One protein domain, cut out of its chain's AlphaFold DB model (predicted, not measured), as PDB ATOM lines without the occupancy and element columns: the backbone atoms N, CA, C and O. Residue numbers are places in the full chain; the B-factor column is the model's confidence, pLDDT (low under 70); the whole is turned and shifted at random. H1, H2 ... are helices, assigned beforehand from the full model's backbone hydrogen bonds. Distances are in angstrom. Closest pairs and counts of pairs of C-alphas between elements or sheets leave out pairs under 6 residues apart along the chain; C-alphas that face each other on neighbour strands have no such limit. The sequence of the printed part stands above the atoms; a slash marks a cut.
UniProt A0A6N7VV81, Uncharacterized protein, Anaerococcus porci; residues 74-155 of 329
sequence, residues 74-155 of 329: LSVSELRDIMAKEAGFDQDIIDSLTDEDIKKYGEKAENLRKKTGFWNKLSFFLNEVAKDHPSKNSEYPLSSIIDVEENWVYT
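This is residues 74 to 155 of the 329 residues of an uncharacterized protein of Anaerococcus porci (UniProt A0A6N7VV81). One long helix, H3, runs along much of the length of an elongated body, with a short helical hairpin of H1 and H2 at its first end, H1 set crosswise to it. H4 folds back after H3 and crosses residues 105 to 113 of H3 at a steep angle, in the middle of the domain, and H5 packs crosswise on residues 123 to 127 of H4, toward the far end of H3. The printed part has 82 residues, with five named helices in the order H1, H2, H3, H4, H5 and no named strand; the class is all helix, and the helix packing is mostly crossed. The whole is compact, with a radius of gyration of the C-alphas of 12.2 A, and the C-alphas span 39 by 25 by 18 A.

H1, residues 76 to 85, and H2, residues 91 to 96, form a helical hairpin. They touch, and the closest C-alphas, those of Arg 80 and Ile 94, are 6.4 A apart. Their lines stand at a shallow tilt of 28 degrees, and they run opposite ways. H3, residues 99 to 116, is the hub, touching three other helices, but it is apart from H2. With residues 99 to 103 alone H3 touches H1, about perpendicular at 83 degrees; the closest C-alphas are those of Val 76 and Asp 99, 6.3 A apart. With residues 105 to 113 alone H3 touches H4, residues 121 to 132, and 16 pairs of C-alphas are within 8 A. The closest of them, those of Ala 109 and Phe 124, are 4.9 A apart. H3 and H4 run opposite ways at a steep tilt of 62 degrees. H1 and H4 are close but not clearly touching, with the C-alphas of Met 83 and Leu 126 the closest at 7.3 A. H5, residues 143 to 151, touches residues 123 to 127 of H4 alone, about perpendicular at 86 degrees; the closest C-alphas, those of Phe 124 and Ile 145, are 6.9 A apart. H5 only just touches H3, with 3 pairs of C-alphas within 8 A, the closest being those of Thr 116 and Glu 149 at 6.6 A. H5 is apart from H1 and from H2, and H2 is apart from H4. In H1, H2, H3, H4 and H5 every O i to N i+4 pair is within hydrogen-bond range.

H1 begins with the C-alpha of Val 76 at (44.734, 118.386, 100.322) and measures 14.3 A from first to last C-alpha, ending at Lys 85. H2, from Gln 91 to Ser 96, measures 8.5 A. H3 is the longest helix, 18 residues and 25.7 A, from C-alpha 99 at (45.154, 119.185, 106.558) to C-alpha 116 at (38.965, 95.223, 99.549). H4, from Lys 121 to Asp 132, measures 17.2 A, and its centre is 1.6 A from the mean of the C-alphas. H5 measures 11.8 A from Ser 143 to Asn 151, whose C-alpha is at (31.792, 92.474, 102.884).

The two C-alphas farthest apart, those of Asp 92 and Thr 155, are 39.6 A apart. The first and last printed C-alphas, those of Leu 74 and Thr 155, are 27.6 A apart. The printed part has no cut. The links from H1 to H2, from H2 to H3 and from H3 to H4 are tight, the link of 10 residues from H4 to H5 is short, and no link is long. The mean pLDDT of the printed part is 89.6, and residues 135 to 138, between H4 and H5, are under 70.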
ATOM      1  N   LEU A  74      46.186 113.150  94.843       90.38
ATOM      2  CA  LEU A  74      45.465 114.413  94.990       90.38
ATOM      3  C   LEU A  74      45.982 115.140  96.237       90.38
ATOM      4  O   LEU A  74      46.139 114.547  97.307       90.38
ATOM      5  N   SER A  75      46.272 116.425  96.089       95.44
ATOM      6  CA  SER A  75      46.650 117.291  97.196       95.44
ATOM      7  C   SER A  75      45.465 117.547  98.126       95.44
ATOM      8  O   SER A  75      44.303 117.392  97.754       95.44
ATOM      9  N   VAL A  76      45.762 118.002  99.345       96.19
ATOM     10  CA  VAL A  76      44.734 118.386 100.322       96.19
ATOM     11  C   VAL A  76      43.788 119.447  99.752       96.19
ATOM     12  O   VAL A  76      42.578 119.330  99.913       96.19
ATOM     13  N   SER A  77      44.319 120.445  99.040       95.50
ATOM     14  CA  SER A  77      43.499 121.487  98.414       95.50
ATOM     15  C   SER A  77      42.566 120.924  97.342       95.50
ATOM     16  O   SER A  77      41.411 121.324  97.288       95.50
ATOM     17  N   GLU A  78      43.038 119.988  96.513       95.25
ATOM     18  CA  GLU A  78      42.198 119.334  95.498       95.25
ATOM     19  C   GLU A  78      41.088 118.500  96.148       95.25
ATOM     20  O   GLU A  78      39.950 118.538  95.696       95.25
ATOM     21  N   LEU A  79      41.389 117.790  97.240       95.81
ATOM     22  CA  LEU A  79      40.387 117.020  97.980       95.81
ATOM     23  C   LEU A  79      39.311 117.920  98.600       95.81
ATOM     24  O   LEU A  79      38.133 117.584  98.511       95.81
ATOM     25  N   ARG A  80      39.686 119.074  99.168       95.19
ATOM     26  CA  ARG A  80      38.714 120.067  99.669       95.19
ATOM     27  C   ARG A  80      37.810 120.583  98.553       95.19
ATOM     28  O   ARG A  80      36.599 120.657  98.737       95.19
ATOM     29  N   ASP A  81      38.392 120.895  97.400       91.50
ATOM     30  CA  ASP A  81      37.643 121.355  96.232       91.50
ATOM     31  C   ASP A  81      36.641 120.303  95.746       91.50
ATOM     32  O   ASP A  81      35.490 120.643  95.486       91.50
ATOM     33  N   ILE A  82      37.045 119.031  95.676       92.12
ATOM     34  CA  ILE A  82      36.161 117.918  95.304       92.12
ATOM     35  C   ILE A  82      35.030 117.760  96.324       92.12
ATOM     36  O   ILE A  82      33.872 117.623  95.937       92.12
ATOM     37  N   MET A  83      35.344 117.815  97.621       90.44
ATOM     38  CA  MET A  83      34.333 117.734  98.677       90.44
ATOM     39  C   MET A  83      33.269 118.827  98.533       90.44
ATOM     40  O   MET A  83      32.084 118.529  98.641       90.44
ATOM     41  N   ALA A  84      33.686 120.068  98.261       88.44
ATOM     42  CA  ALA A  84      32.776 121.202  98.113       88.44
ATOM     43  C   ALA A  84      31.968 121.148  96.809       88.44
ATOM     44  O   ALA A  84      30.753 121.333  96.819       88.44
ATOM     45  N   LYS A  85      32.653 120.957  95.676       85.12
ATOM     46  CA  LYS A  85      32.092 121.196  94.337       85.12
ATOM     47  C   LYS A  85      31.412 119.969  93.749       85.12
ATOM     48  O   LYS A  85      30.394 120.121  93.087       85.12
ATOM     49  N   GLU A  86      31.971 118.787  93.992       82.50
ATOM     50  CA  GLU A  86      31.531 117.543  93.347       82.50
ATOM     51  C   GLU A  86      30.713 116.670  94.298       82.50
ATOM     52  O   GLU A  86      29.744 116.051  93.881       82.50
ATOM     53  N   ALA A  87      31.088 116.619  95.580       84.12
ATOM     54  CA  ALA A  87      30.462 115.726  96.556       84.12
ATOM     55  C   ALA A  87      29.479 116.427  97.512       84.12
ATOM     56  O   ALA A  87      28.944 115.784  98.414       84.12
ATOM     57  N   GLY A  88      29.272 117.740  97.355       85.81
ATOM     58  CA  GLY A  88      28.230 118.495  98.057       85.81
ATOM     59  C   GLY A  88      28.365 118.547  99.584       85.81
ATOM     60  O   GLY A  88      27.355 118.623 100.280       85.81
ATOM     61  N   PHE A  89      29.582 118.474 100.129       86.62
ATOM     62  CA  PHE A  89      29.801 118.633 101.570       86.62
ATOM     63  C   PHE A  89      29.585 120.088 101.999       86.62
ATOM     64  O   PHE A  89      30.080 121.013 101.352       86.62
ATOM     65  N   ASP A  90      28.919 120.284 103.142       89.19
ATOM     66  CA  ASP A  90      28.782 121.605 103.756       89.19
ATOM     67  C   ASP A  90      30.157 122.247 103.996       89.19
ATOM     68  O   ASP A  90      31.051 121.633 104.590       89.19
ATOM     69  N   GLN A  91      30.297 123.523 103.617       89.88
ATOM     70  CA  GLN A  91      31.543 124.279 103.784       89.88
ATOM     71  C   GLN A  91      32.022 124.288 105.245       89.88
ATOM     72  O   GLN A  91      33.216 124.162 105.493       89.88
ATOM     73  N   ASP A  92      31.098 124.323 106.211       90.62
ATOM     74  CA  ASP A  92      31.409 124.233 107.643       90.62
ATOM     75  C   ASP A  92      32.192 122.960 108.009       90.62
ATOM     76  O   ASP A  92      33.038 122.995 108.901       90.62
ATOM     77  N   ILE A  93      31.907 121.818 107.362       89.75
ATOM     78  CA  ILE A  93      32.686 120.591 107.584       89.75
ATOM     79  C   ILE A  93      34.075 120.775 107.003       89.75
ATOM     80  O   ILE A  93      35.063 120.512 107.686       89.75
ATOM     81  N   ILE A  94      34.146 121.226 105.752       91.69
ATOM     82  CA  ILE A  94      35.404 121.376 105.027       91.69
ATOM     83  C   ILE A  94      36.337 122.295 105.814       91.69
ATOM     84  O   ILE A  94      37.476 121.919 106.072       91.69
ATOM     85  N   ASP A  95      35.841 123.437 106.279       92.88
ATOM     86  CA  ASP A  95      36.606 124.410 107.059       92.88
ATOM     87  C   ASP A  95      37.017 123.872 108.439       92.88
ATOM     88  O   ASP A  95      38.044 124.283 108.981       92.88
ATOM     89  N   SER A  96      36.250 122.934 109.008       93.56
ATOM     90  CA  SER A  96      36.575 122.297 110.292       93.56
ATOM     91  C   SER A  96      37.679 121.239 110.200       93.56
ATOM     92  O   SER A  96      38.353 120.977 111.197       93.56
ATOM     93  N   LEU A  97      37.880 120.634 109.025       95.69
ATOM     94  CA  LEU A  97      38.892 119.600 108.823       95.69
ATOM     95  C   LEU A  97      40.277 120.226 108.690       95.69
ATOM     96  O   LEU A  97      40.499 121.082 107.831       95.69
ATOM     97  N   THR A  98      41.242 119.752 109.474       97.75
ATOM     98  CA  THR A  98      42.649 120.127 109.293       97.75
ATOM     99  C   THR A  98      43.266 119.395 108.098       97.75
ATOM    100  O   THR A  98      42.741 118.393 107.605       97.75
ATOM    101  N   ASP A  99      44.412 119.875 107.618       97.81
ATOM    102  CA  ASP A  99      45.154 119.185 106.558       97.81
ATOM    103  C   ASP A  99      45.597 117.782 107.001       97.81
ATOM    104  O   ASP A  99      45.639 116.854 106.191       97.81
ATOM    105  N   GLU A 100      45.907 117.609 108.287       97.94
ATOM    106  CA  GLU A 100      46.212 116.316 108.897       97.94
ATOM    107  C   GLU A 100      44.998 115.377 108.904       97.94
ATOM    108  O   GLU A 100      45.164 114.190 108.618       97.94
ATOM    109  N   ASP A 101      43.787 115.887 109.151       97.75
ATOM    110  CA  ASP A 101      42.562 115.080 109.084       97.75
ATOM    111  C   ASP A 101      42.310 114.580 107.660       97.75
ATOM    112  O   ASP A 101      42.092 113.387 107.447       97.75
ATOM    113  N   ILE A 102      42.437 115.459 106.661       97.44
ATOM    114  CA  ILE A 102      42.276 115.085 105.248       97.44
ATOM    115  C   ILE A 102      43.309 114.031 104.839       97.44
ATOM    116  O   ILE A 102      42.963 113.035 104.199       97.44
ATOM    117  N   LYS A 103      44.575 114.189 105.250       97.00
ATOM    118  CA  LYS A 103      45.608 113.166 105.014       97.00
ATOM    119  C   LYS A 103      45.231 111.836 105.665       97.00
ATOM    120  O   LYS A 103      45.334 110.799 105.015       97.00
ATOM    121  N   LYS A 104      44.741 111.858 106.907       97.88
ATOM    122  CA  LYS A 104      44.311 110.657 107.637       97.88
ATOM    123  C   LYS A 104      43.160 109.939 106.929       97.88
ATOM    124  O   LYS A 104      43.201 108.717 106.808       97.88
ATOM    125  N   TYR A 105      42.167 110.664 106.413       97.62
ATOM    126  CA  TYR A 105      41.115 110.072 105.577       97.62
ATOM    127  C   TYR A 105      41.677 109.473 104.284       97.62
ATOM    128  O   TYR A 105      41.301 108.364 103.906       97.62
ATOM    129  N   GLY A 106      42.636 110.146 103.641       96.31
ATOM    130  CA  GLY A 106      43.333 109.618 102.466       96.31
ATOM    131  C   GLY A 106      44.091 108.312 102.745       96.31
ATOM    132  O   GLY A 106      44.065 107.391 101.925       96.31
ATOM    133  N   GLU A 107      44.729 108.201 103.913       96.62
ATOM    134  CA  GLU A 107      45.404 106.980 104.370       96.62
ATOM    135  C   GLU A 107      44.412 105.848 104.666       96.62
ATOM    136  O   GLU A 107      44.627 104.713 104.232       96.62
ATOM    137  N   LYS A 108      43.301 106.146 105.358       97.06
ATOM    138  CA  LYS A 108      42.217 105.174 105.585       97.06
ATOM    139  C   LYS A 108      41.670 104.637 104.260       97.06
ATOM    140  O   LYS A 108      41.582 103.422 104.089       97.06
ATOM    141  N   ALA A 109      41.384 105.523 103.306       96.56
ATOM    142  CA  ALA A 109      40.884 105.162 101.985       96.56
ATOM    143  C   ALA A 109      41.857 104.258 101.210       96.56
ATOM    144  O   ALA A 109      41.445 103.270 100.604       96.56
ATOM    145  N   GLU A 110      43.163 104.539 101.268       95.62
ATOM    146  CA  GLU A 110      44.178 103.686 100.638       95.62
ATOM    147  C   GLU A 110      44.283 102.309 101.313       95.62
ATOM    148  O   GLU A 110      44.463 101.289 100.640       95.62
ATOM    149  N   ASN A 111      44.135 102.244 102.637       95.81
ATOM    150  CA  ASN A 111      44.105 100.975 103.363       95.81
ATOM    151  C   ASN A 111      42.868 100.140 102.994       95.81
ATOM    152  O   ASN A 111      43.000  98.941 102.734       95.81
ATOM    153  N   LEU A 112      41.690 100.768 102.903       95.69
ATOM    154  CA  LEU A 112      40.453 100.126 102.444       95.69
ATOM    155  C   LEU A 112      40.585  99.619 101.008       95.69
ATOM    156  O   LEU A 112      40.293  98.453 100.743       95.69
ATOM    157  N   ARG A 113      41.126 100.434 100.100       94.12
ATOM    158  CA  ARG A 113      41.433 100.047  98.715       94.12
ATOM    159  C   ARG A 113      42.338  98.819  98.635       94.12
ATOM    160  O   ARG A 113      42.068  97.891  97.871       94.12
ATOM    161  N   LYS A 114      43.395  98.749  99.448       91.94
ATOM    162  CA  LYS A 114      44.283  97.572  99.499       91.94
ATOM    163  C   LYS A 114      43.576  96.326 100.034       91.94
ATOM    164  O   LYS A 114      43.746  95.258  99.442       91.94
ATOM    165  N   LYS A 115      42.810  96.476 101.123       92.56
ATOM    166  CA  LYS A 115      42.068  95.402 101.808       92.56
ATOM    167  C   LYS A 115      40.996  94.788 100.906       92.56
ATOM    168  O   LYS A 115      40.940  93.572 100.758       92.56
ATOM    169  N   THR A 116      40.150  95.630 100.323       90.19
ATOM    170  CA  THR A 116      38.965  95.223  99.549       90.19
ATOM    171  C   THR A 116      39.325  94.861  98.111       90.19
ATOM    172  O   THR A 116      38.665  94.041  97.484       90.19
ATOM    173  N   GLY A 117      40.401  95.452  97.577       90.38
ATOM    174  CA  GLY A 117      40.740  95.352  96.163       90.38
ATOM    175  C   GLY A 117      39.868  96.231  95.271       90.38
ATOM    176  O   GLY A 117      40.110  96.243  94.072       90.38
ATOM    177  N   PHE A 118      38.916  96.985  95.826       91.62
ATOM    178  CA  PHE A 118      38.153  97.982  95.089       91.62
ATOM    179  C   PHE A 118      39.023  99.207  94.806       91.62
ATOM    180  O   PHE A 118      39.753  99.682  95.674       91.62
ATOM    181  N   TRP A 119      38.996  99.696  93.570       92.94
ATOM    182  CA  TRP A 119      40.051 100.562  93.044       92.94
ATOM    183  C   TRP A 119      39.832 102.057  93.286       92.94
ATOM    184  O   TRP A 119      40.818 102.797  93.305       92.94
ATOM    185  N   ASN A 120      38.587 102.503  93.481       91.44
ATOM    186  CA  ASN A 120      38.258 103.920  93.602       91.44
ATOM    187  C   ASN A 120      38.534 104.436  95.028       91.44
ATOM    188  O   ASN A 120      37.694 104.352  95.925       91.44
ATOM    189  N   LYS A 121      39.743 104.975  95.235       94.44
ATOM    190  CA  LYS A 121      40.179 105.552  96.520       94.44
ATOM    191  C   LYS A 121      39.370 106.796  96.899       94.44
ATOM    192  O   LYS A 121      39.122 107.001  98.084       94.44
ATOM    193  N   LEU A 122      38.950 107.611  95.930       93.06
ATOM    194  CA  LEU A 122      38.187 108.830  96.200       93.06
ATOM    195  C   LEU A 122      36.810 108.511  96.799       93.06
ATOM    196  O   LEU A 122      36.409 109.149  97.766       93.06
ATOM    197  N   SER A 123      36.134 107.469  96.307       91.50
ATOM    198  CA  SER A 123      34.867 107.013  96.893       91.50
ATOM    199  C   SER A 123      35.016 106.603  98.360       91.50
ATOM    200  O   SER A 123      34.201 107.011  99.181       91.50
ATOM    201  N   PHE A 124      36.075 105.862  98.716       94.44
ATOM    202  CA  PHE A 124      36.351 105.540 100.122       94.44
ATOM    203  C   PHE A 124      36.653 106.786 100.954       94.44
ATOM    204  O   PHE A 124      36.181 106.891 102.079       94.44
ATOM    205  N   PHE A 125      37.422 107.733 100.411       96.06
ATOM    206  CA  PHE A 125      37.731 108.983 101.104       96.06
ATOM    207  C   PHE A 125      36.453 109.750 101.469       96.06
ATOM    208  O   PHE A 125      36.260 110.079 102.636       96.06
ATOM    209  N   LEU A 126      35.560 109.976 100.500       93.56
ATOM    210  CA  LEU A 126      34.310 110.709 100.723       93.56
ATOM    211  C   LEU A 126      33.382 109.968 101.699       93.56
ATOM    212  O   LEU A 126      32.818 110.589 102.599       93.56
ATOM    213  N   ASN A 127      33.281 108.639 101.583       93.75
ATOM    214  CA  ASN A 127      32.515 107.820 102.525       93.75
ATOM    215  C   ASN A 127      33.042 107.933 103.960       93.75
ATOM    216  O   ASN A 127      32.249 108.081 104.888       93.75
ATOM    217  N   GLU A 128      34.359 107.871 104.152       94.75
ATOM    218  CA  GLU A 128      34.959 107.956 105.484       94.75
ATOM    219  C   GLU A 128      34.754 109.331 106.124       94.75
ATOM    220  O   GLU A 128      34.465 109.398 107.318       94.75
ATOM    221  N   VAL A 129      34.837 110.419 105.348       94.19
ATOM    222  CA  VAL A 129      34.498 111.751 105.867       94.19
ATOM    223  C   VAL A 129      33.019 111.808 106.260       94.19
ATOM    224  O   VAL A 129      32.686 112.261 107.353       94.19
ATOM    225  N   ALA A 130      32.113 111.317 105.412       91.94
ATOM    226  CA  ALA A 130      30.680 111.376 105.692       91.94
ATOM    227  C   ALA A 130      30.259 110.550 106.917       91.94
ATOM    228  O   ALA A 130      29.380 110.976 107.663       91.94
ATOM    229  N   LYS A 131      30.895 109.401 107.176       90.81
ATOM    230  CA  LYS A 131      30.617 108.593 108.380       90.81
ATOM    231  C   LYS A 131      30.923 109.333 109.675       90.81
ATOM    232  O   LYS A 131      30.171 109.202 110.637       90.81
ATOM    233  N   ASP A 132      31.998 110.115 109.685       91.00
ATOM    234  CA  ASP A 132      32.378 110.922 110.844       91.00
ATOM    235  C   ASP A 132      31.520 112.210 110.948       91.00
ATOM    236  O   ASP A 132      31.473 112.843 112.006       91.00
ATOM    237  N   HIS A 133      30.769 112.561 109.890       87.81
ATOM    238  CA  HIS A 133      29.902 113.746 109.804       87.81
ATOM    239  C   HIS A 133      28.499 113.458 109.196       87.81
ATOM    240  O   HIS A 133      28.102 114.091 108.215       87.81
ATOM    241  N   PRO A 134      27.690 112.557 109.791       75.81
ATOM    242  CA  PRO A 134      26.516 111.942 109.149       75.81
ATOM    243  C   PRO A 134      25.305 112.865 108.920       75.81
ATOM    244  O   PRO A 134      24.350 112.471 108.261       75.81
ATOM    245  N   SER A 135      25.287 114.071 109.491       65.50
ATOM    246  CA  SER A 135      24.136 114.988 109.439       65.50
ATOM    247  C   SER A 135      24.265 116.115 108.412       65.50
ATOM    248  O   SER A 135      23.453 117.038 108.430       65.50
ATOM    249  N   LYS A 136      25.290 116.076 107.553       68.62
ATOM    250  CA  LYS A 136      25.711 117.234 106.749       68.62
ATOM    251  C   LYS A 136      26.145 116.889 105.311       68.62
ATOM    252  O   LYS A 136      26.929 117.605 104.693       68.62
ATOM    253  N   ASN A 137      25.646 115.768 104.789       67.69
ATOM    254  CA  ASN A 137      25.705 115.400 103.374       67.69
ATOM    255  C   ASN A 137      24.480 114.521 103.049       67.69
ATOM    256  O   ASN A 137      24.156 113.622 103.824       67.69
ATOM    257  N   SER A 138      23.765 114.799 101.956       69.88
ATOM    258  CA  SER A 138      22.572 114.031 101.557       69.88
ATOM    259  C   SER A 138      22.869 112.810 100.682       69.88
ATOM    260  O   SER A 138      21.995 111.964 100.509       69.88
ATOM    261  N   GLU A 139      24.067 112.730 100.110       78.12
ATOM    262  CA  GLU A 139      24.484 111.715  99.137       78.12
ATOM    263  C   GLU A 139      25.407 110.654  99.751       78.12
ATOM    264  O   GLU A 139      25.363 109.488  99.362       78.12
ATOM    265  N   TYR A 140      26.217 111.041 100.735       83.56
ATOM    266  CA  TYR A 140      27.190 110.184 101.398       83.56
ATOM    267  C   TYR A 140      26.797 109.891 102.855       83.56
ATOM    268  O   TYR A 140      26.219 110.746 103.525       83.56
ATOM    269  N   PRO A 141      27.171 108.718 103.394       86.75
ATOM    270  CA  PRO A 141      27.952 107.662 102.745       86.75
ATOM    271  C   PRO A 141      27.131 106.832 101.742       86.75
ATOM    272  O   PRO A 141      25.973 106.495 101.985       86.75
ATOM    273  N   LEU A 142      27.761 106.440 100.633       83.19
ATOM    274  CA  LEU A 142      27.153 105.565  99.633       83.19
ATOM    275  C   LEU A 142      27.045 104.138 100.178       83.19
ATOM    276  O   LEU A 142      28.054 103.540 100.566       83.19
ATOM    277  N   SER A 143      25.837 103.569 100.153       83.94
ATOM    278  CA  SER A 143      25.566 102.199 100.617       83.94
ATOM    279  C   SER A 143      26.352 101.140  99.843       83.94
ATOM    280  O   SER A 143      26.828 100.177 100.435       83.94
ATOM    281  N   SER A 144      26.559 101.345  98.539       80.25
ATOM    282  CA  SER A 144      27.371 100.465  97.693       80.25
ATOM    283  C   SER A 144      28.834 100.413  98.133       80.25
ATOM    284  O   SER A 144      29.464  99.365  98.060       80.25
ATOM    285  N   ILE A 145      29.377 101.527  98.621       87.19
ATOM    286  CA  ILE A 145      30.746 101.581  99.136       87.19
ATOM    287  C   ILE A 145      30.807 100.999 100.553       87.19
ATOM    288  O   ILE A 145      31.761 100.292 100.856       87.19
ATOM    289  N   ILE A 146      29.781 101.208 101.390       87.19
ATOM    290  CA  ILE A 146      29.673 100.541 102.701       87.19
ATOM    291  C   ILE A 146      29.704  99.014 102.534       87.19
ATOM    292  O   ILE A 146      30.490  98.350 103.204       87.19
ATOM    293  N   ASP A 147      28.924  98.469 101.594       82.44
ATOM    294  CA  ASP A 147      28.921  97.032 101.287       82.44
ATOM    295  C   ASP A 147      30.320  96.522 100.910       82.44
ATOM    296  O   ASP A 147      30.777  95.501 101.426       82.44
ATOM    297  N   VAL A 148      31.050  97.273 100.078       86.25
ATOM    298  CA  VAL A 148      32.435  96.941  99.729       86.25
ATOM    299  C   VAL A 148      33.329  96.902 100.972       86.25
ATOM    300  O   VAL A 148      34.109  95.971 101.151       86.25
ATOM    301  N   GLU A 149      33.249  97.892 101.855       87.00
ATOM    302  CA  GLU A 149      34.112  97.946 103.040       87.00
ATOM    303  C   GLU A 149      33.871  96.808 104.041       87.00
ATOM    304  O   GLU A 149      34.831  96.281 104.633       87.00
ATOM    305  N   GLU A 150      32.597  96.466 104.239       86.88
ATOM    306  CA  GLU A 150      32.131  95.486 105.219       86.88
ATOM    307  C   GLU A 150      32.275  94.053 104.704       86.88
ATOM    308  O   GLU A 150      32.734  93.181 105.446       86.88
ATOM    309  N   ASN A 151      31.953  93.820 103.427       80.75
ATOM    310  CA  ASN A 151      31.792  92.474 102.884       80.75
ATOM    311  C   ASN A 151      32.924  92.046 101.942       80.75
ATOM    312  O   ASN A 151      33.097  90.846 101.718       80.75
ATOM    313  N   TRP A 152      33.731  92.973 101.410       83.25
ATOM    314  CA  TRP A 152      34.793  92.605 100.474       83.25
ATOM    315  C   TRP A 152      36.136  92.419 101.177       83.25
ATOM    316  O   TRP A 152      36.687  93.311 101.830       83.25
ATOM    317  N   VAL A 153      36.727  91.250 100.953       82.31
ATOM    318  CA  VAL A 153      38.126  90.962 101.262       82.31
ATOM    319  C   VAL A 153      38.766  90.470  99.980       82.31
ATOM    320  O   VAL A 153      38.365  89.441  99.439       82.31
ATOM    321  N   TYR A 154      39.756  91.212  99.481       82.31
ATOM    322  CA  TYR A 154      40.387  90.866  98.218       82.31
ATOM    323  C   TYR A 154      40.985  89.460  98.279       82.31
ATOM    324  O   TYR A 154      41.827  89.159  99.128       82.31
ATOM    325  N   THR A 155      40.596  88.632  97.316       76.31
ATOM    326  CA  THR A 155      41.112  87.281  97.138       76.31
ATOM    327  C   THR A 155      41.483  87.045  95.679       76.31
ATOM    328  O   THR A 155      40.838  87.545  94.755       76.31
TER     329      THR A 155